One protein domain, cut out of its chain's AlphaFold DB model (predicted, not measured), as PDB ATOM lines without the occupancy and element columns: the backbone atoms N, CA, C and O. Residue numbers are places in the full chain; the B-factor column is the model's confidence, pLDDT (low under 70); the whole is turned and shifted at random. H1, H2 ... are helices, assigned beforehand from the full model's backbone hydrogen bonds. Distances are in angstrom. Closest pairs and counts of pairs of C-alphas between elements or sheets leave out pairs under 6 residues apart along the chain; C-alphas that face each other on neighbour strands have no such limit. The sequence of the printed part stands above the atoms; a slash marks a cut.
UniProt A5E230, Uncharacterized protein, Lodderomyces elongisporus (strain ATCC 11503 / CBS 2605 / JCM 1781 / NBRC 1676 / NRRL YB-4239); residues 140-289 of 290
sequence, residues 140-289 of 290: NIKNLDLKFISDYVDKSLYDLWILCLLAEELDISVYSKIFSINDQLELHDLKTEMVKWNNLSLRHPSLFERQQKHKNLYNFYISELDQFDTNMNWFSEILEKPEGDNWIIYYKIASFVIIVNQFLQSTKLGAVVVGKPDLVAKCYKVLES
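What this domain is: This is residues 140 to 289 of the 290 residues of an uncharacterized protein of Lodderomyces elongisporus (strain ATCC 11503 / CBS 2605 / JCM 1781 / NBRC 1676 / NRRL YB-4239) (UniProt A5E230). Three long helices make the body: kinked H5 crosses the last part of H1, and H6 runs side by side with H1. H7 and H8 pack on H6, H4 packs across H1, and H2 and H3 lie near the last residues of H6 and H1. The printed part has 150 residues with eight named helices, H1 to H8 in chain order, and no named strand; it is all helix, its packing mostly crossed. It is compact, with a radius of gyration of the C-alphas of 16.0 A and spans of 46 by 30 by 26 A.

Where its parts are: Find C-alpha 213 at (-34.491, 37.287, -50.692); H5 runs 35.2 A to residue 238, with a kink of 44 degrees near residue 231. H1, residues 144 to 167, is 33.1 A long; H6, residues 244 to 263, 31.2 A. The others are H2, residues 172 to 179, H3, 184 to 194, H4, 197 to 203, H7, 268 to 274, and H8, 277 to 289, ending at C-alpha (-48.506, 10.315, -21.128).

How they stand to each other: Residues 214 to 225 alone of H5 touch H1, opposite ways at a steep tilt of 40 degrees; the closest C-alphas, of Tyr 218 and Ala 167, are 5.1 A apart. H6 touches H1 the same way at a shallow 9 degrees, closest at C-alphas 249 and 150, 5.8 A. H8 touches H6, closest at C-alphas 283 and 254, 4.5 A. Every O i to N i+4 pair is within hydrogen-bond range in H2, H3 and H7, but 18 of 20 in H1, 20 of 22 in H5, 14 of 16 in H6, 6 of 9 in H8 and 1 of 3 in H4, where 3 of 4 O i to N i+3 pairs are.

The domain as a whole: The farthest C-alphas, of Gln 211 and Ser 289, are 48.3 A apart. The printed part has no cut and no long link. Look for pLDDT under 70 at residues 210 to 214, 241 to 243 and 245.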
ATOM      1  N   ASN A 140     -60.391  26.040 -25.241       85.69
ATOM      2  CA  ASN A 140     -59.625  25.418 -24.159       85.69
ATOM      3  C   ASN A 140     -58.747  26.373 -23.363       85.69
ATOM      4  O   ASN A 140     -58.383  26.043 -22.244       85.69
ATOM      5  N   ILE A 141     -58.384  27.524 -23.927       85.81
ATOM      6  CA  ILE A 141     -57.505  28.475 -23.258       85.81
ATOM      7  C   ILE A 141     -58.346  29.692 -22.899       85.81
ATOM      8  O   ILE A 141     -58.688  30.506 -23.759       85.81
ATOM      9  N   LYS A 142     -58.725  29.813 -21.622       85.38
ATOM     10  CA  LYS A 142     -59.521  30.955 -21.140       85.38
ATOM     11  C   LYS A 142     -58.643  32.099 -20.645       85.38
ATOM     12  O   LYS A 142     -58.968  33.258 -20.895       85.38
ATOM     13  N   ASN A 143     -57.534  31.760 -19.991       86.69
ATOM     14  CA  ASN A 143     -56.561  32.708 -19.461       86.69
ATOM     15  C   ASN A 143     -55.884  33.505 -20.597       86.69
ATOM     16  O   ASN A 143     -55.462  32.931 -21.601       86.69
ATOM     17  N   LEU A 144     -55.803  34.830 -20.438       86.94
ATOM     18  CA  LEU A 144     -55.254  35.736 -21.448       86.94
ATOM     19  C   LEU A 144     -53.738  35.559 -21.639       86.94
ATOM     20  O   LEU A 144     -53.282  35.521 -22.778       86.94
ATOM     21  N   ASP A 145     -52.983  35.374 -20.560       85.94
ATOM     22  CA  ASP A 145     -51.538  35.126 -20.611       85.94
ATOM     23  C   ASP A 145     -51.251  33.834 -21.377       85.94
ATOM     24  O   ASP A 145     -50.445  33.814 -22.303       85.94
ATOM     25  N   LEU A 146     -52.005  32.766 -21.099       86.88
ATOM     26  CA  LEU A 146     -51.881  31.508 -21.841       86.88
ATOM     27  C   LEU A 146     -52.260  31.659 -23.323       86.88
ATOM     28  O   LEU A 146     -51.687  30.972 -24.170       86.88
ATOM     29  N   LYS A 147     -53.189  32.561 -23.674       88.75
ATOM     30  CA  LYS A 147     -53.477  32.871 -25.085       88.75
ATOM     31  C   LYS A 147     -52.290  33.544 -25.757       88.75
ATOM     32  O   LYS A 147     -51.963  33.152 -26.871       88.75
ATOM     33  N   PHE A 148     -51.637  34.499 -25.094       87.69
ATOM     34  CA  PHE A 148     -50.426  35.134 -25.622       87.69
ATOM     35  C   PHE A 148     -49.303  34.119 -25.832       87.69
ATOM     36  O   PHE A 148     -48.682  34.104 -26.891       87.69
ATOM     37  N   ILE A 149     -49.097  33.216 -24.872       88.56
ATOM     38  CA  ILE A 149     -48.099  32.146 -24.988       88.56
ATOM     39  C   ILE A 149     -48.442  31.204 -26.144       88.56
ATOM     40  O   ILE A 149     -47.583  30.877 -26.960       88.56
ATOM     41  N   SER A 150     -49.702  30.778 -26.246       90.00
ATOM     42  CA  SER A 150     -50.158  29.927 -27.345       90.00
ATOM     43  C   SER A 150     -49.976  30.602 -28.706       90.00
ATOM     44  O   SER A 150     -49.558  29.940 -29.649       90.00
ATOM     45  N   ASP A 151     -50.279  31.896 -28.813       90.44
ATOM     46  CA  ASP A 151     -50.119  32.668 -30.047       90.44
ATOM     47  C   ASP A 151     -48.642  32.823 -30.430       90.44
ATOM     48  O   ASP A 151     -48.281  32.639 -31.591       90.44
ATOM     49  N   TYR A 152     -47.773  33.069 -29.445       90.19
ATOM     50  CA  TYR A 152     -46.325  33.077 -29.640       90.19
ATOM     51  C   TYR A 152     -45.822  31.719 -30.150       90.19
ATOM     52  O   TYR A 152     -45.049  31.664 -31.101       90.19
ATOM     53  N   VAL A 153     -46.290  30.606 -29.578       91.25
ATOM     54  CA  VAL A 153     -45.912  29.261 -30.041       91.25
ATOM     55  C   VAL A 153     -46.423  28.990 -31.461       91.25
ATOM     56  O   VAL A 153     -45.660  28.533 -32.310       91.25
ATOM     57  N   ASP A 154     -47.685  29.311 -31.750       91.25
ATOM     58  CA  ASP A 154     -48.291  29.076 -33.067       91.25
ATOM     59  C   ASP A 154     -47.671  29.934 -34.177       91.25
ATOM     60  O   ASP A 154     -47.712  29.544 -35.346       91.25
ATOM     61  N   LYS A 155     -47.138  31.111 -33.836       92.56
ATOM     62  CA  LYS A 155     -46.507  32.038 -34.781       92.56
ATOM     63  C   LYS A 155     -44.997  31.884 -34.779       92.56
ATOM     64  O   LYS A 155     -44.460  31.370 -35.749       92.56
ATOM     65  N   SER A 156     -44.324  32.284 -33.708       92.88
ATOM     66  CA  SER A 156     -42.868  32.424 -33.664       92.88
ATOM     67  C   SER A 156     -42.145  31.088 -33.810       92.88
ATOM     68  O   SER A 156     -41.221  30.986 -34.611       92.88
ATOM     69  N   LEU A 157     -42.579  30.031 -33.107       94.75
ATOM     70  CA  LEU A 157     -41.921  28.723 -33.249       94.75
ATOM     71  C   LEU A 157     -42.179  28.116 -34.628       94.75
ATOM     72  O   LEU A 157     -41.264  27.593 -35.258       94.75
ATOM     73  N   TYR A 158     -43.407  28.214 -35.137       95.06
ATOM     74  CA  TYR A 158     -43.690  27.702 -36.474       95.06
ATOM     75  C   TYR A 158     -42.950  28.482 -37.566       95.06
ATOM     76  O   TYR A 158     -42.398  27.873 -38.480       95.06
ATOM     77  N   ASP A 159     -42.882  29.808 -37.445       95.75
ATOM     78  CA  ASP A 159     -42.109  30.658 -38.346       95.75
ATOM     79  C   ASP A 159     -40.636  30.261 -38.304       95.75
ATOM     80  O   ASP A 159     -40.055  30.044 -39.360       95.75
ATOM     81  N   LEU A 160     -40.055  30.045 -37.121       97.06
ATOM     82  CA  LEU A 160     -38.672  29.588 -36.978       97.06
ATOM     83  C   LEU A 160     -38.415  28.238 -37.667       97.06
ATOM     84  O   LEU A 160     -37.393  28.075 -38.335       97.06
ATOM     85  N   TRP A 161     -39.347  27.287 -37.564       97.56
ATOM     86  CA  TRP A 161     -39.257  26.011 -38.285       97.56
ATOM     87  C   TRP A 161     -39.277  26.211 -39.806       97.56
ATOM     88  O   TRP A 161     -38.423  25.671 -40.510       97.56
ATOM     89  N   ILE A 162     -40.205  27.024 -40.325       96.56
ATOM     90  CA  ILE A 162     -40.279  27.331 -41.761       96.56
ATOM     91  C   ILE A 162     -39.035  28.091 -42.230       96.56
ATOM     92  O   ILE A 162     -38.483  27.771 -43.280       96.56
ATOM     93  N   LEU A 163     -38.564  29.067 -41.455       96.44
ATOM     94  CA  LEU A 163     -37.361  29.839 -41.749       96.44
ATOM     95  C   LEU A 163     -36.135  28.936 -41.814       96.44
ATOM     96  O   LEU A 163     -35.383  29.055 -42.771       96.44
ATOM     97  N   CYS A 164     -35.973  27.987 -40.889       97.19
ATOM     98  CA  CYS A 164     -34.907  26.984 -40.957       97.19
ATOM     99  C   CYS A 164     -34.961  26.205 -42.283       97.19
ATOM    100  O   CYS A 164     -33.966  26.132 -43.004       97.19
ATOM    101  N   LEU A 165     -36.147  25.713 -42.663       96.31
ATOM    102  CA  LEU A 165     -36.355  24.972 -43.913       96.31
ATOM    103  C   LEU A 165     -36.154  25.810 -45.187       96.31
ATOM    104  O   LEU A 165     -35.938  25.237 -46.256       96.31
ATOM    105  N   LEU A 166     -36.272  27.138 -45.120       94.56
ATOM    106  CA  LEU A 166     -36.094  28.032 -46.268       94.56
ATOM    107  C   LEU A 166     -34.689  28.652 -46.337       94.56
ATOM    108  O   LEU A 166     -34.209  28.924 -47.438       94.56
ATOM    109  N   ALA A 167     -34.063  28.909 -45.187       94.12
ATOM    110  CA  ALA A 167     -32.819  29.662 -45.057       94.12
ATOM    111  C   ALA A 167     -31.571  28.775 -45.037       94.12
ATOM    112  O   ALA A 167     -30.524  29.214 -45.511       94.12
ATOM    113  N   GLU A 168     -31.655  27.563 -44.482       94.50
ATOM    114  CA  GLU A 168     -30.529  26.629 -44.466       94.50
ATOM    115  C   GLU A 168     -30.488  25.757 -45.729       94.50
ATOM    116  O   GLU A 168     -31.508  25.440 -46.347       94.50
ATOM    117  N   GLU A 169     -29.277  25.357 -46.118       91.69
ATOM    118  CA  GLU A 169     -29.055  24.433 -47.229       91.69
ATOM    119  C   GLU A 169     -29.265  22.995 -46.746       91.69
ATOM    120  O   GLU A 169     -28.366  22.358 -46.199       91.69
ATOM    121  N   LEU A 170     -30.488  22.495 -46.920       93.81
ATOM    122  CA  LEU A 170     -30.868  21.139 -46.532       93.81
ATOM    123  C   LEU A 170     -30.837  20.191 -47.729       93.81
ATOM    124  O   LEU A 170     -31.294  20.534 -48.823       93.81
ATOM    125  N   ASP A 171     -30.356  18.973 -47.493       93.12
ATOM    126  CA  ASP A 171     -30.408  17.900 -48.481       93.12
ATOM    127  C   ASP A 171     -31.859  17.498 -48.790       93.12
ATOM    128  O   ASP A 171     -32.735  17.519 -47.919       93.12
ATOM    129  N   ILE A 172     -32.119  17.075 -50.031       94.06
ATOM    130  CA  ILE A 172     -33.461  16.655 -50.459       94.06
ATOM    131  C   ILE A 172     -34.007  15.500 -49.609       94.06
ATOM    132  O   ILE A 172     -35.214  15.422 -49.395       94.06
ATOM    133  N   SER A 173     -33.144  14.649 -49.041       95.00
ATOM    134  CA  SER A 173     -33.565  13.574 -48.135       95.00
ATOM    135  C   SER A 173     -34.249  14.081 -46.862       95.00
ATOM    136  O   SER A 173     -35.072  13.362 -46.293       95.00
ATOM    137  N   VAL A 174     -33.977  15.314 -46.418       96.31
ATOM    138  CA  VAL A 174     -34.693  15.935 -45.293       96.31
ATOM    139  C   VAL A 174     -36.135  16.237 -45.703       96.31
ATOM    140  O   VAL A 174     -37.067  15.843 -45.003       96.31
ATOM    141  N   TYR A 175     -36.343  16.847 -46.873       95.94
ATOM    142  CA  TYR A 175     -37.686  17.118 -47.401       95.94
ATOM    143  C   TYR A 175     -38.438  15.841 -47.791       95.94
ATOM    144  O   TYR A 175     -39.650  15.769 -47.601       95.94
ATOM    145  N   SER A 176     -37.734  14.806 -48.248       95.50
ATOM    146  CA  SER A 176     -38.293  13.465 -48.449       95.50
ATOM    147  C   SER A 176     -38.870  12.905 -47.151       95.50
ATOM    148  O   SER A 176     -40.018  12.464 -47.108       95.50
ATOM    149  N   LYS A 177     -38.122  13.009 -46.046       96.38
ATOM    150  CA  LYS A 177     -38.588  12.554 -44.731       96.38
ATOM    151  C   LYS A 177     -39.760  13.389 -44.217       96.38
ATOM    152  O   LYS A 177     -40.735  12.815 -43.744       96.38
ATOM    153  N   ILE A 178     -39.702  14.717 -44.329       96.75
ATOM    154  CA  ILE A 178     -40.725  15.602 -43.751       96.75
ATOM    155  C   ILE A 178     -41.999  15.663 -44.610       96.75
ATOM    156  O   ILE A 178     -43.097  15.644 -44.063       96.75
ATOM    157  N   PHE A 179     -41.881  15.702 -45.936       95.88
ATOM    158  CA  PHE A 179     -42.993  16.002 -46.851       95.88
ATOM    159  C   PHE A 179     -43.265  14.911 -47.899       95.88
ATOM    160  O   PHE A 179     -44.185  15.070 -48.694       95.88
ATOM    161  N   SER A 180     -42.510  13.806 -47.911       93.75
ATOM    162  CA  SER A 180     -42.541  12.781 -48.976       93.75
ATOM    163  C   SER A 180     -42.147  13.298 -50.366       93.75
ATOM    164  O   SER A 180     -42.569  12.732 -51.370       93.75
ATOM    165  N   ILE A 181     -41.331  14.355 -50.433       93.56
ATOM    166  CA  ILE A 181     -40.892  14.968 -51.694       93.56
ATOM    167  C   ILE A 181     -39.503  14.458 -52.074       93.56
ATOM    168  O   ILE A 181     -38.542  14.651 -51.332       93.56
ATOM    169  N   ASN A 182     -39.398  13.843 -53.252       92.38
ATOM    170  CA  ASN A 182     -38.149  13.272 -53.775       92.38
ATOM    171  C   ASN A 182     -37.650  13.970 -55.051       92.38
ATOM    172  O   ASN A 182     -36.619  13.579 -55.593       92.38
ATOM    173  N   ASP A 183     -38.374  14.981 -55.534       93.81
ATOM    174  CA  ASP A 183     -38.083  15.691 -56.777       93.81
ATOM    175  C   ASP A 183     -37.758  17.175 -56.529       93.81
ATOM    176  O   ASP A 183     -38.349  17.831 -55.670       93.81
ATOM    177  N   GLN A 184     -36.803  17.715 -57.291       92.69
ATOM    178  CA  GLN A 184     -36.328  19.095 -57.132       92.69
ATOM    179  C   GLN A 184     -37.354  20.140 -57.597       92.69
ATOM    180  O   GLN A 184     -37.416  21.227 -57.020       92.69
ATOM    181  N   LEU A 185     -38.167  19.835 -58.614       92.75
ATOM    182  CA  LEU A 185     -39.221  20.745 -59.071       92.75
ATOM    183  C   LEU A 185     -40.348  20.795 -58.041       92.75
ATOM    184  O   LEU A 185     -40.803  21.877 -57.673       92.75
ATOM    185  N   GLU A 186     -40.741  19.641 -57.503       93.38
ATOM    186  CA  GLU A 186     -41.727  19.579 -56.424       93.38
ATOM    187  C   GLU A 186     -41.228  20.282 -55.148       93.38
ATOM    188  O   GLU A 186     -41.994  20.985 -54.488       93.38
ATOM    189  N   LEU A 187     -39.932  20.182 -54.832       94.25
ATOM    190  CA  LEU A 187     -39.321  20.929 -53.731       94.25
ATOM    191  C   LEU A 187     -39.379  22.446 -53.960       94.25
ATOM    192  O   LEU A 187     -39.661  23.206 -53.030       94.25
ATOM    193  N   HIS A 188     -39.122  22.906 -55.183       92.75
ATOM    194  CA  HIS A 188     -39.244  24.321 -55.531       92.75
ATOM    195  C   HIS A 188     -40.689  24.825 -55.365       92.75
ATOM    196  O   HIS A 188     -40.921  25.894 -54.786       92.75
ATOM    197  N   ASP A 189     -41.667  24.038 -55.818       92.88
ATOM    198  CA  ASP A 189     -43.089  24.335 -55.638       92.88
ATOM    199  C   ASP A 189     -43.469  24.379 -54.153       92.88
ATOM    200  O   ASP A 189     -44.132  25.322 -53.715       92.88
ATOM    201  N   LEU A 190     -42.998  23.410 -53.359       94.44
ATOM    202  CA  LEU A 190     -43.206  23.385 -51.914       94.44
ATOM    203  C   LEU A 190     -42.678  24.669 -51.269       94.44
ATOM    204  O   LEU A 190     -43.425  25.346 -50.567       94.44
ATOM    205  N   LYS A 191     -41.418  25.043 -51.528       93.44
ATOM    206  CA  LYS A 191     -40.809  26.256 -50.955       93.44
ATOM    207  C   LYS A 191     -41.589  27.520 -51.321       93.44
ATOM    208  O   LYS A 191     -41.698  28.429 -50.502       93.44
ATOM    209  N   THR A 192     -42.164  27.566 -52.522       91.88
ATOM    210  CA  THR A 192     -43.010  28.680 -52.978       91.88
ATOM    211  C   THR A 192     -44.341  28.756 -52.226       91.88
ATOM    212  O   THR A 192     -44.862  29.851 -52.014       91.88
ATOM    213  N   GLU A 193     -44.894  27.624 -51.795       93.56
ATOM    214  CA  GLU A 193     -46.114  27.593 -50.982       93.56
ATOM    215  C   GLU A 193     -45.831  27.795 -49.487       93.56
ATOM    216  O   GLU A 193     -46.592  28.494 -48.819       93.56
ATOM    217  N   MET A 194     -44.705  27.290 -48.973       93.31
ATOM    218  CA  MET A 194     -44.304  27.405 -47.564       93.31
ATOM    219  C   MET A 194     -44.269  28.846 -47.057       93.31
ATOM    220  O   MET A 194     -44.643  29.103 -45.916       93.31
ATOM    221  N   VAL A 195     -43.887  29.810 -47.902       92.75
ATOM    222  CA  VAL A 195     -43.874  31.232 -47.511       92.75
ATOM    223  C   VAL A 195     -45.270  31.776 -47.193       92.75
ATOM    224  O   VAL A 195     -45.395  32.774 -46.493       92.75
ATOM    225  N   LYS A 196     -46.328  31.138 -47.700       93.06
ATOM    226  CA  LYS A 196     -47.725  31.523 -47.455       93.06
ATOM    227  C   LYS A 196     -48.293  30.821 -46.225       93.06
ATOM    228  O   LYS A 196     -49.304  31.261 -45.674       93.06
ATOM    229  N   TRP A 197     -47.670  29.726 -45.789       92.94
ATOM    230  CA  TRP A 197     -48.163  28.939 -44.671       92.94
ATOM    231  C   TRP A 197     -48.178  29.750 -43.393       92.94
ATOM    232  O   TRP A 197     -47.307  30.579 -43.132       92.94
ATOM    233  N   ASN A 198     -49.222  29.514 -42.601       90.81
ATOM    234  CA  ASN A 198     -49.471  30.244 -41.371       90.81
ATOM    235  C   ASN A 198     -49.452  31.770 -41.555       90.81
ATOM    236  O   ASN A 198     -49.250  32.448 -40.566       90.81
ATOM    237  N   ASN A 199     -49.640  32.340 -42.751       92.44
ATOM    238  CA  ASN A 199     -49.506  33.780 -43.011       92.44
ATOM    239  C   ASN A 199     -48.079  34.343 -42.798       92.44
ATOM    240  O   ASN A 199     -47.932  35.525 -42.476       92.44
ATOM    241  N   LEU A 200     -47.026  33.535 -42.989       92.94
ATOM    242  CA  LEU A 200     -45.628  33.961 -42.815       92.94
ATOM    243  C   LEU A 200     -45.281  35.185 -43.682       92.94
ATOM    244  O   LEU A 200     -44.782  36.184 -43.169       92.94
ATOM    245  N   SER A 201     -45.619  35.163 -44.974       92.19
ATOM    246  CA  SER A 201     -45.375  36.290 -45.883       92.19
ATOM    247  C   SER A 201     -46.195  37.539 -45.564       92.19
ATOM    248  O   SER A 201     -45.844  38.619 -46.026       92.19
ATOM    249  N   LEU A 202     -47.289  37.413 -44.806       92.25
ATOM    250  CA  LEU A 202     -48.066  38.564 -44.335       92.25
ATOM    251  C   LEU A 202     -47.461  39.173 -43.066       92.25
ATOM    252  O   LEU A 202     -47.512  40.389 -42.904       92.25
ATOM    253  N   ARG A 203     -46.879  38.352 -42.181       92.25
ATOM    254  CA  ARG A 203     -46.150  38.838 -40.997       92.25
ATOM    255  C   ARG A 203     -44.819  39.481 -41.359       92.25
ATOM    256  O   ARG A 203     -44.472  40.503 -40.778       92.25
ATOM    257  N   HIS A 204     -44.113  38.914 -42.337       90.69
ATOM    258  CA  HIS A 204     -42.761  39.335 -42.713       90.69
ATOM    259  C   HIS A 204     -42.656  39.656 -44.214       90.69
ATOM    260  O   HIS A 204     -41.896  39.005 -44.936       90.69
ATOM    261  N   PRO A 205     -43.418  40.640 -44.728       88.69
ATOM    262  CA  PRO A 205     -43.509  40.906 -46.167       88.69
ATOM    263  C   PRO A 205     -42.157  41.260 -46.798       88.69
ATOM    264  O   PRO A 205     -41.846  40.793 -47.895       88.69
ATOM    265  N   SER A 206     -41.313  41.998 -46.073       85.69
ATOM    266  CA  SER A 206     -39.991  42.443 -46.529       85.69
ATOM    267  C   SER A 206     -39.010  41.299 -46.811       85.69
ATOM    268  O   SER A 206     -38.089  41.471 -47.610       85.69
ATOM    269  N   LEU A 207     -39.206  40.115 -46.218       85.31
ATOM    270  CA  LEU A 207     -38.347  38.948 -46.462       85.31
ATOM    271  C   LEU A 207     -38.564  38.338 -47.852       85.31
ATOM    272  O   LEU A 207     -37.669  37.690 -48.397       85.31
ATOM    273  N   PHE A 208     -39.745  38.543 -48.438       82.75
ATOM    274  CA  PHE A 208     -40.167  37.866 -49.665       82.75
ATOM    275  C   PHE A 208     -40.274  38.804 -50.876       82.75
ATOM    276  O   PHE A 208     -40.675  38.376 -51.965       82.75
ATOM    277  N   GLU A 209     -39.843  40.058 -50.735       78.12
ATOM    278  CA  GLU A 209     -39.718  41.005 -51.842       78.12
ATOM    279  C   GLU A 209     -38.568  40.623 -52.796       78.12
ATOM    280  O   GLU A 209     -37.525  40.099 -52.403       78.12
ATOM    281  N   ARG A 210     -38.768  40.840 -54.105       65.00
ATOM    282  CA  ARG A 210     -37.971  40.240 -55.199       65.00
ATOM    283  C   ARG A 210     -36.469  40.556 -55.206       65.00
ATOM    284  O   ARG A 210     -35.746  39.834 -55.883       65.00
ATOM    285  N   GLN A 211     -35.988  41.585 -54.512       52.34
ATOM    286  CA  GLN A 211     -34.640  42.119 -54.752       52.34
ATOM    287  C   GLN A 211     -33.548  41.655 -53.769       52.34
ATOM    288  O   GLN A 211     -32.377  41.813 -54.099       52.34
ATOM    289  N   GLN A 212     -33.864  41.049 -52.611       55.34
ATOM    290  CA  GLN A 212     -32.838  40.657 -51.613       55.34
ATOM    291  C   GLN A 212     -33.154  39.378 -50.804       55.34
ATOM    292  O   GLN A 212     -32.727  39.226 -49.658       55.34
ATOM    293  N   LYS A 213     -33.882  38.429 -51.401       66.00
ATOM    294  CA  LYS A 213     -34.491  37.287 -50.692       66.00
ATOM    295  C   LYS A 213     -33.531  36.463 -49.824       66.00
ATOM    296  O   LYS A 213     -33.822  36.238 -48.660       66.00
ATOM    297  N   HIS A 214     -32.387  36.020 -50.348       66.56
ATOM    298  CA  HIS A 214     -31.587  34.997 -49.656       66.56
ATOM    299  C   HIS A 214     -30.791  35.517 -48.448       66.56
ATOM    300  O   HIS A 214     -30.833  34.909 -47.381       66.56
ATOM    301  N   LYS A 215     -30.094  36.656 -48.573       74.44
ATOM    302  CA  LYS A 215     -29.272  37.195 -47.473       74.44
ATOM    303  C   LYS A 215     -30.129  37.746 -46.330       74.44
ATOM    304  O   LYS A 215     -29.792  37.551 -45.165       74.44
ATOM    305  N   ASN A 216     -31.246  38.395 -46.659       83.62
ATOM    306  CA  ASN A 216     -32.147  38.956 -45.655       83.62
ATOM    307  C   ASN A 216     -32.889  37.851 -44.900       83.62
ATOM    308  O   ASN A 216     -32.994  37.930 -43.680       83.62
ATOM    309  N   LEU A 217     -33.312  36.792 -45.599       89.56
ATOM    310  CA  LEU A 217     -33.929  35.624 -44.978       89.56
ATOM    311  C   LEU A 217     -32.983  34.936 -43.988       89.56
ATOM    312  O   LEU A 217     -33.390  34.654 -42.866       89.56
ATOM    313  N   TYR A 218     -31.725  34.704 -44.376       91.38
ATOM    314  CA  TYR A 218     -30.756  34.053 -43.493       91.38
ATOM    315  C   TYR A 218     -30.446  34.890 -42.251       91.38
ATOM    316  O   TYR A 218     -30.494  34.378 -41.138       91.38
ATOM    317  N   ASN A 219     -30.178  36.189 -42.409       92.12
ATOM    318  CA  ASN A 219     -29.902  37.064 -41.267       92.12
ATOM    319  C   ASN A 219     -31.099  37.162 -40.314       92.12
ATOM    320  O   ASN A 219     -30.916  37.147 -39.099       92.12
ATOM    321  N   PHE A 220     -32.314  37.236 -40.863       93.81
ATOM    322  CA  PHE A 220     -33.536  37.219 -40.069       93.81
ATOM    323  C   PHE A 220     -33.688  35.898 -39.312       93.81
ATOM    324  O   PHE A 220     -33.901  35.908 -38.106       93.81
ATOM    325  N   TYR A 221     -33.482  34.767 -39.991       95.94
ATOM    326  CA  TYR A 221     -33.492  33.446 -39.370       95.94
ATOM    327  C   TYR A 221     -32.500  33.338 -38.201       95.94
ATOM    328  O   TYR A 221     -32.874  32.853 -37.139       95.94
ATOM    329  N   ILE A 222     -31.264  33.827 -38.359       96.38
ATOM    330  CA  ILE A 222     -30.275  33.825 -37.270       96.38
ATOM    331  C   ILE A 222     -30.744  34.682 -36.087       96.38
ATOM    332  O   ILE A 222     -30.653  34.237 -34.950       96.38
ATOM    333  N   SER A 223     -31.308  35.866 -36.342       95.12
ATOM    334  CA  SER A 223     -31.858  36.716 -35.277       95.12
ATOM    335  C   SER A 223     -32.997  36.032 -34.509       95.12
ATOM    336  O   SER A 223     -33.051  36.116 -33.284       95.12
ATOM    337  N   GLU A 224     -33.911  35.357 -35.208       95.44
ATOM    338  CA  GLU A 224     -35.002  34.603 -34.572       95.44
ATOM    339  C   GLU A 224     -34.472  33.395 -33.786       95.44
ATOM    340  O   GLU A 224     -34.995  33.060 -32.724       95.44
ATOM    341  N   LEU A 225     -33.400  32.762 -34.271       96.44
ATOM    342  CA  LEU A 225     -32.744  31.654 -33.584       96.44
ATOM    343  C   LEU A 225     -32.092  32.093 -32.262       96.44
ATOM    344  O   LEU A 225     -32.238  31.395 -31.260       96.44
ATOM    345  N   ASP A 226     -31.431  33.253 -32.235       94.19
ATOM    346  CA  ASP A 226     -30.818  33.807 -31.017       94.19
ATOM    347  C   ASP A 226     -31.881  34.152 -29.954       94.19
ATOM    348  O   ASP A 226     -31.718  33.880 -28.757       94.19
ATOM    349  N   GLN A 227     -33.017  34.712 -30.390       91.94
ATOM    350  CA  GLN A 227     -34.166  34.947 -29.510       91.94
ATOM    351  C   GLN A 227     -34.743  33.632 -28.983       91.94
ATOM    352  O   GLN A 227     -35.069  33.522 -27.799       91.94
ATOM    353  N   PHE A 228     -34.850  32.618 -29.842       94.00
ATOM    354  CA  PHE A 228     -35.330  31.301 -29.452       94.00
ATOM    355  C   PHE A 228     -34.434  30.649 -28.398       94.00
ATOM    356  O   PHE A 228     -34.963  30.203 -27.382       94.00
ATOM    357  N   ASP A 229     -33.109  30.645 -28.577       92.12
ATOM    358  CA  ASP A 229     -32.175  30.077 -27.593       92.12
ATOM    359  C   ASP A 229     -32.303  30.763 -26.223       92.12
ATOM    360  O   ASP A 229     -32.388  30.104 -25.182       92.12
ATOM    361  N   THR A 230     -32.459  32.091 -26.222       88.44
ATOM    362  CA  THR A 230     -32.729  32.861 -24.997       88.44
ATOM    363  C   THR A 230     -34.038  32.417 -24.325       88.44
ATOM    364  O   THR A 230     -34.094  32.238 -23.104       88.44
ATOM    365  N   ASN A 231     -35.084  32.168 -25.117       87.31
ATOM    366  CA  ASN A 231     -36.415  31.791 -24.637       87.31
ATOM    367  C   ASN A 231     -36.545  30.301 -24.251       87.31
ATOM    368  O   ASN A 231     -37.535  29.912 -23.628       87.31
ATOM    369  N   MET A 232     -35.554  29.452 -24.546       83.56
ATOM    370  CA  MET A 232     -35.610  28.010 -24.246       83.56
ATOM    371  C   MET A 232     -35.715  27.688 -22.751       83.56
ATOM    372  O   MET A 232     -36.346  26.699 -22.361       83.56
ATOM    373  N   ASN A 233     -35.129  28.528 -21.893       81.75
ATOM    374  CA  ASN A 233     -35.238  28.351 -20.444       81.75
ATOM    375  C   ASN A 233     -36.686  28.557 -19.976       81.75
ATOM    376  O   ASN A 233     -37.196  27.770 -19.185       81.75
ATOM    377  N   TRP A 234     -37.383  29.535 -20.554       83.44
ATOM    378  CA  TRP A 234     -38.785  29.796 -20.252       83.44
ATOM    379  C   TRP A 234     -39.711  28.645 -20.683       83.44
ATOM    380  O   TRP A 234     -40.621  28.270 -19.945       83.44
ATOM    381  N   PHE A 235     -39.447  27.989 -21.822       81.75
ATOM    382  CA  PHE A 235     -40.189  26.772 -22.181       81.75
ATOM    383  C   PHE A 235     -39.977  25.643 -21.176       81.75
ATOM    384  O   PHE A 235     -40.913  24.908 -20.875       81.75
ATOM    385  N   SER A 236     -38.763  25.511 -20.639       78.81
ATOM    386  CA  SER A 236     -38.463  24.487 -19.636       78.81
ATOM    387  C   SER A 236     -39.307  24.671 -18.374       78.81
ATOM    388  O   SER A 236     -39.814  23.679 -17.854       78.81
ATOM    389  N   GLU A 237     -39.528  25.917 -17.942       81.94
ATOM    390  CA  GLU A 237     -40.406  26.252 -16.812       81.94
ATOM    391  C   GLU A 237     -41.874  25.897 -17.097       81.94
ATOM    392  O   GLU A 237     -42.543  25.289 -16.261       81.94
ATOM    393  N   ILE A 238     -42.374  26.203 -18.302       78.81
ATOM    394  CA  ILE A 238     -43.745  25.848 -18.716       78.81
ATOM    395  C   ILE A 238     -43.965  24.329 -18.660       78.81
ATOM    396  O   ILE A 238     -45.044  23.868 -18.279       78.81
ATOM    397  N   LEU A 239     -42.954  23.542 -19.032       75.94
ATOM    398  CA  LEU A 239     -43.059  22.084 -19.086       75.94
ATOM    399  C   LEU A 239     -42.949  21.398 -17.714       75.94
ATOM    400  O   LEU A 239     -43.222  20.203 -17.621       75.94
ATOM    401  N   GLU A 240     -42.567  22.107 -16.649       74.12
ATOM    402  CA  GLU A 240     -42.428  21.518 -15.308       74.12
ATOM    403  C   GLU A 240     -43.753  21.336 -14.568       74.12
ATOM    404  O   GLU A 240     -43.841  20.488 -13.680       74.12
ATOM    405  N   LYS A 241     -44.794  22.091 -14.934       66.12
ATOM    406  CA  LYS A 241     -46.104  22.033 -14.273       66.12
ATOM    407  C   LYS A 241     -47.241  22.071 -15.289       66.12
ATOM    408  O   LYS A 241     -47.852  23.125 -15.463       66.12
ATOM    409  N   PRO A 242     -47.559  20.960 -15.978       65.38
ATOM    410  CA  PRO A 242     -48.745  20.892 -16.822       65.38
ATOM    411  C   PRO A 242     -50.020  20.856 -15.947       65.38
ATOM    412  O   PRO A 242     -50.609  19.800 -15.728       65.38
ATOM    413  N   GLU A 243     -50.428  22.005 -15.405       62.22
ATOM    414  CA  GLU A 243     -51.610  22.185 -14.560       62.22
ATOM    415  C   GLU A 243     -52.685  23.028 -15.271       62.22
ATOM    416  O   GLU A 243     -52.405  24.046 -15.910       62.22
ATOM    417  N   GLY A 244     -53.953  22.630 -15.129       71.12
ATOM    418  CA  GLY A 244     -55.092  23.397 -15.647       71.12
ATOM    419  C   GLY A 244     -55.109  23.502 -17.176       71.12
ATOM    420  O   GLY A 244     -55.040  22.487 -17.862       71.12
ATOM    421  N   ASP A 245     -55.224  24.719 -17.712       69.06
ATOM    422  CA  ASP A 245     -55.423  24.998 -19.148       69.06
ATOM    423  C   ASP A 245     -54.121  24.945 -19.988       69.06
ATOM    424  O   ASP A 245     -54.164  25.072 -21.215       69.06
ATOM    425  N   ASN A 246     -52.943  24.771 -19.374       81.56
ATOM    426  CA  ASN A 246     -51.652  24.927 -20.066       81.56
ATOM    427  C   ASN A 246     -51.181  23.687 -20.859       81.56
ATOM    428  O   ASN A 246     -50.224  23.772 -21.631       81.56
ATOM    429  N   TRP A 247     -51.866  22.548 -20.727       87.25
ATOM    430  CA  TRP A 247     -51.476  21.284 -21.364       87.25
ATOM    431  C   TRP A 247     -51.449  21.355 -22.904       87.25
ATOM    432  O   TRP A 247     -50.731  20.600 -23.556       87.25
ATOM    433  N   ILE A 248     -52.199  22.283 -23.503       90.38
ATOM    434  CA  ILE A 248     -52.167  22.527 -24.953       90.38
ATOM    435  C   ILE A 248     -50.838  23.144 -25.371       90.38
ATOM    436  O   ILE A 248     -50.243  22.718 -26.357       90.38
ATOM    437  N   ILE A 249     -50.369  24.141 -24.620       91.31
ATOM    438  CA  ILE A 249     -49.086  24.802 -24.876       91.31
ATOM    439  C   ILE A 249     -47.962  23.780 -24.717       91.31
ATOM    440  O   ILE A 249     -47.089  23.691 -25.576       91.31
ATOM    441  N   TYR A 250     -48.053  22.953 -23.673       91.06
ATOM    442  CA  TYR A 250     -47.152  21.830 -23.432       91.06
ATOM    443  C   TYR A 250     -47.026  20.914 -24.664       91.06
ATOM    444  O   TYR A 250     -45.917  20.661 -25.132       91.06
ATOM    445  N   TYR A 251     -48.144  20.492 -25.266       93.69
ATOM    446  CA  TYR A 251     -48.120  19.667 -26.482       93.69
ATOM    447  C   TYR A 251     -47.588  20.391 -27.712       93.69
ATOM    448  O   TYR A 251     -46.880  19.774 -28.507       93.69
ATOM    449  N   LYS A 252     -47.875  21.683 -27.875       94.94
ATOM    450  CA  LYS A 252     -47.338  22.462 -28.996       94.94
ATOM    451  C   LYS A 252     -45.814  22.598 -28.918       94.94
ATOM    452  O   LYS A 252     -45.135  22.334 -29.906       94.94
ATOM    453  N   ILE A 253     -45.280  22.931 -27.740       94.75
ATOM    454  CA  ILE A 253     -43.830  23.028 -27.503       94.75
ATOM    455  C   ILE A 253     -43.167  21.665 -27.709       94.75
ATOM    456  O   ILE A 253     -42.200  21.564 -28.462       94.75
ATOM    457  N   ALA A 254     -43.710  20.605 -27.098       95.06
ATOM    458  CA  ALA A 254     -43.156  19.263 -27.238       95.06
ATOM    459  C   ALA A 254     -43.129  18.807 -28.700       95.06
ATOM    460  O   ALA A 254     -42.127  18.265 -29.155       95.06
ATOM    461  N   SER A 255     -44.191  19.095 -29.456       97.19
ATOM    462  CA  SER A 255     -44.264  18.763 -30.879       97.19
ATOM    463  C   SER A 255     -43.185  19.473 -31.686       97.19
ATOM    464  O   SER A 255     -42.505  18.842 -32.488       97.19
ATOM    465  N   PHE A 256     -42.975  20.769 -31.447       97.44
ATOM    466  CA  PHE A 256     -41.898  21.516 -32.091       97.44
ATOM    467  C   PHE A 256     -40.521  20.905 -31.787       97.44
ATOM    468  O   PHE A 256     -39.771  20.591 -32.711       97.44
ATOM    469  N   VAL A 257     -40.220  20.667 -30.508       96.62
ATOM    470  CA  VAL A 257     -38.931  20.112 -30.065       96.62
ATOM    471  C   VAL A 257     -38.695  18.712 -30.634       96.62
ATOM    472  O   VAL A 257     -37.608  18.444 -31.141       96.62
ATOM    473  N   ILE A 258     -39.699  17.829 -30.602       97.12
ATOM    474  CA  ILE A 258     -39.605  16.468 -31.149       97.12
ATOM    475  C   ILE A 258     -39.282  16.516 -32.642       97.12
ATOM    476  O   ILE A 258     -38.346  15.847 -33.075       97.12
ATOM    477  N   ILE A 259     -40.014  17.315 -33.423       98.12
ATOM    478  CA  ILE A 259     -39.831  17.385 -34.879       98.12
ATOM    479  C   ILE A 259     -38.466  17.964 -35.249       98.12
ATOM    480  O   ILE A 259     -37.777  17.399 -36.101       98.12
ATOM    481  N   VAL A 260     -38.035  19.041 -34.588       98.00
ATOM    482  CA  VAL A 260     -36.690  19.599 -34.794       98.00
ATOM    483  C   VAL A 260     -35.625  18.562 -34.438       98.00
ATOM    484  O   VAL A 260     -34.729  18.302 -35.242       98.00
ATOM    485  N   ASN A 261     -35.753  17.916 -33.275       97.12
ATOM    486  CA  ASN A 261     -34.815  16.890 -32.841       97.12
ATOM    487  C   ASN A 261     -34.820  15.661 -33.758       97.12
ATOM    488  O   ASN A 261     -33.809  14.990 -33.845       97.12
ATOM    489  N   GLN A 262     -35.918  15.327 -34.431       96.56
ATOM    490  CA  GLN A 262     -35.974  14.129 -35.269       96.56
ATOM    491  C   GLN A 262     -35.448  14.375 -36.689       96.56
ATOM    492  O   GLN A 262     -34.812  13.497 -37.272       96.56
ATOM    493  N   PHE A 263     -35.712  15.554 -37.259       97.44
ATOM    494  CA  PHE A 263     -35.494  15.796 -38.690       97.44
ATOM    495  C   PHE A 263     -34.493  16.902 -39.007       97.44
ATOM    496  O   PHE A 263     -33.992  16.946 -40.127       97.44
ATOM    497  N   LEU A 264     -34.183  17.774 -38.047       97.31
ATOM    498  CA  LEU A 264     -33.378  18.973 -38.274       97.31
ATOM    499  C   LEU A 264     -32.108  19.016 -37.415       97.31
ATOM    500  O   LEU A 264     -31.519  20.080 -37.280       97.31
ATOM    501  N   GLN A 265     -31.634  17.888 -36.869       94.31
ATOM    502  CA  GLN A 265     -30.427  17.847 -36.018       94.31
ATOM    503  C   GLN A 265     -29.176  18.443 -36.679       94.31
ATOM    504  O   GLN A 265     -28.325  18.994 -35.991       94.31
ATOM    505  N   SER A 266     -29.058  18.337 -38.006       94.56
ATOM    506  CA  SER A 266     -27.923  18.868 -38.770       94.56
ATOM    507  C   SER A 266     -27.965  20.385 -38.983       94.56
ATOM    508  O   SER A 266     -27.047  20.933 -39.585       94.56
ATOM    509  N   THR A 267     -29.034  21.052 -38.549       97.62
ATOM    510  CA  THR A 267     -29.260  22.491 -38.738       97.62
ATOM    511  C   THR A 267     -28.831  23.287 -37.512       97.62
ATOM    512  O   THR A 267     -28.653  22.726 -36.426       97.62
ATOM    513  N   LYS A 268     -28.732  24.614 -37.637       97.50
ATOM    514  CA  LYS A 268     -28.471  25.483 -36.478       97.50
ATOM    515  C   LYS A 268     -29.608  25.433 -35.454       97.50
ATOM    516  O   LYS A 268     -29.342  25.403 -34.256       97.50
ATOM    517  N   LEU A 269     -30.857  25.347 -35.915       97.75
ATOM    518  CA  LEU A 269     -32.022  25.149 -35.049       97.75
ATOM    519  C   LEU A 269     -31.945  23.819 -34.288       97.75
ATOM    520  O   LEU A 269     -32.189  23.770 -33.081       97.75
ATOM    521  N   GLY A 270     -31.546  22.751 -34.979       97.19
ATOM    522  CA  GLY A 270     -31.285  21.450 -34.371       97.19
ATOM    523  C   GLY A 270     -30.204  21.509 -33.303       97.19
ATOM    524  O   GLY A 270     -30.400  20.964 -32.222       97.19
ATOM    525  N   ALA A 271     -29.103  22.215 -33.567       96.88
ATOM    526  CA  ALA A 271     -28.013  22.376 -32.610       96.88
ATOM    527  C   ALA A 271     -28.468  23.054 -31.305       96.88
ATOM    528  O   ALA A 271     -28.101  22.588 -30.226       96.88
ATOM    529  N   VAL A 272     -29.315  24.091 -31.383       96.12
ATOM    530  CA  VAL A 272     -29.896  24.744 -30.193       96.12
ATOM    531  C   VAL A 272     -30.759  23.765 -29.392       96.12
ATOM    532  O   VAL A 272     -30.627  23.673 -28.172       96.12
ATOM    533  N   VAL A 273     -31.611  22.985 -30.064       96.12
ATOM    534  CA  VAL A 273     -32.470  21.994 -29.396       96.12
ATOM    535  C   VAL A 273     -31.653  20.863 -28.760       96.12
ATOM    536  O   VAL A 273     -31.869  20.533 -27.594       96.12
ATOM    537  N   VAL A 274     -30.682  20.302 -29.483       95.25
ATOM    538  CA  VAL A 274     -29.792  19.234 -28.988       95.25
ATOM    539  C   VAL A 274     -28.929  19.720 -27.820       95.25
ATOM    540  O   VAL A 274     -28.641  18.948 -26.907       95.25
ATOM    541  N   GLY A 275     -28.581  21.010 -27.788       93.88
ATOM    542  CA  GLY A 275     -27.888  21.652 -26.668       93.88
ATOM    543  C   GLY A 275     -28.679  21.685 -25.351       93.88
ATOM    544  O   GLY A 275     -28.117  22.040 -24.316       93.88
ATOM    545  N   LYS A 276     -29.963  21.299 -25.355       92.81
ATOM    546  CA  LYS A 276     -30.848  21.260 -24.179       92.81
ATOM    547  C   LYS A 276     -31.412  19.840 -23.965       92.81
ATOM    548  O   LYS A 276     -32.625  19.637 -24.059       92.81
ATOM    549  N   PRO A 277     -30.571  18.835 -23.656       92.88
ATOM    550  CA  PRO A 277     -30.981  17.426 -23.624       92.88
ATOM    551  C   PRO A 277     -32.088  17.125 -22.602       92.88
ATOM    552  O   PRO A 277     -32.971  16.315 -22.881       92.88
ATOM    553  N   ASP A 278     -32.105  17.812 -21.457       91.44
ATOM    554  CA  ASP A 278     -33.148  17.636 -20.436       91.44
ATOM    555  C   ASP A 278     -34.529  18.071 -20.940       91.44
ATOM    556  O   ASP A 278     -35.535  17.403 -20.691       91.44
ATOM    557  N   LEU A 279     -34.579  19.176 -21.691       91.38
ATOM    558  CA  LEU A 279     -35.799  19.666 -22.327       91.38
ATOM    559  C   LEU A 279     -36.295  18.673 -23.379       91.38
ATOM    560  O   LEU A 279     -37.482  18.349 -23.410       91.38
ATOM    561  N   VAL A 280     -35.383  18.162 -24.208       93.88
ATOM    562  CA  VAL A 280     -35.693  17.143 -25.217       93.88
ATOM    563  C   VAL A 280     -36.282  15.902 -24.545       93.88
ATOM    564  O   VAL A 280     -37.367  15.461 -24.922       93.88
ATOM    565  N   ALA A 281     -35.642  15.388 -23.494       92.00
ATOM    566  CA  ALA A 281     -36.135  14.233 -22.751       92.00
ATOM    567  C   ALA A 281     -37.535  14.475 -22.153       92.00
ATOM    568  O   ALA A 281     -38.406  13.611 -22.268       92.00
ATOM    569  N   LYS A 282     -37.787  15.656 -21.567       90.69
ATOM    570  CA  LYS A 282     -39.126  16.054 -21.089       90.69
ATOM    571  C   LYS A 282     -40.155  16.049 -22.231       90.69
ATOM    572  O   LYS A 282     -41.251  15.521 -22.055       90.69
ATOM    573  N   CYS A 283     -39.798  16.568 -23.407       92.94
ATOM    574  CA  CYS A 283     -40.685  16.598 -24.573       92.94
ATOM    575  C   CYS A 283     -41.019  15.193 -25.099       92.94
ATOM    576  O   CYS A 283     -42.160  14.945 -25.467       92.94
ATOM    577  N   TYR A 284     -40.086  14.240 -25.089       92.75
ATOM    578  CA  TYR A 284     -40.390  12.865 -25.512       92.75
ATOM    579  C   TYR A 284     -41.260  12.099 -24.503       92.75
ATOM    580  O   TYR A 284     -42.112  11.315 -24.918       92.75
ATOM    581  N   LYS A 285     -41.143  12.385 -23.197       89.81
ATOM    582  CA  LYS A 285     -42.036  11.820 -22.163       89.81
ATOM    583  C   LYS A 285     -43.508  12.194 -22.362       89.81
ATOM    584  O   LYS A 285     -44.391  11.507 -21.860       89.81
ATOM    585  N   VAL A 286     -43.796  13.249 -23.126       88.88
ATOM    586  CA  VAL A 286     -45.166  13.602 -23.531       88.88
ATOM    587  C   VAL A 286     -45.865  12.450 -24.230       88.88
ATOM    588  O   VAL A 286     -47.035  12.195 -23.955       88.88
ATOM    589  N   LEU A 287     -45.143  11.742 -25.096       88.75
ATOM    590  CA  LEU A 287     -45.684  10.640 -25.883       88.75
ATOM    591  C   LEU A 287     -46.059   9.439 -25.004       88.75
ATOM    592  O   LEU A 287     -46.939   8.677 -25.374       88.75
ATOM    593  N   GLU A 288     -45.428   9.297 -23.836       83.88
ATOM    594  CA  GLU A 288     -45.724   8.247 -22.850       83.88
ATOM    595  C   GLU A 288     -46.960   8.565 -21.990       83.88
ATOM    596  O   GLU A 288     -47.507   7.676 -21.343       83.88
ATOM    597  N   SER A 289     -47.394   9.831 -21.963       77.62
ATOM    598  CA  SER A 289     -48.506  10.315 -21.128       77.62
ATOM    599  C   SER A 289     -49.886  10.284 -21.800       77.62
ATOM    600  O   SER A 289     -50.857  10.745 -21.197       77.62
TER     601      SER A 289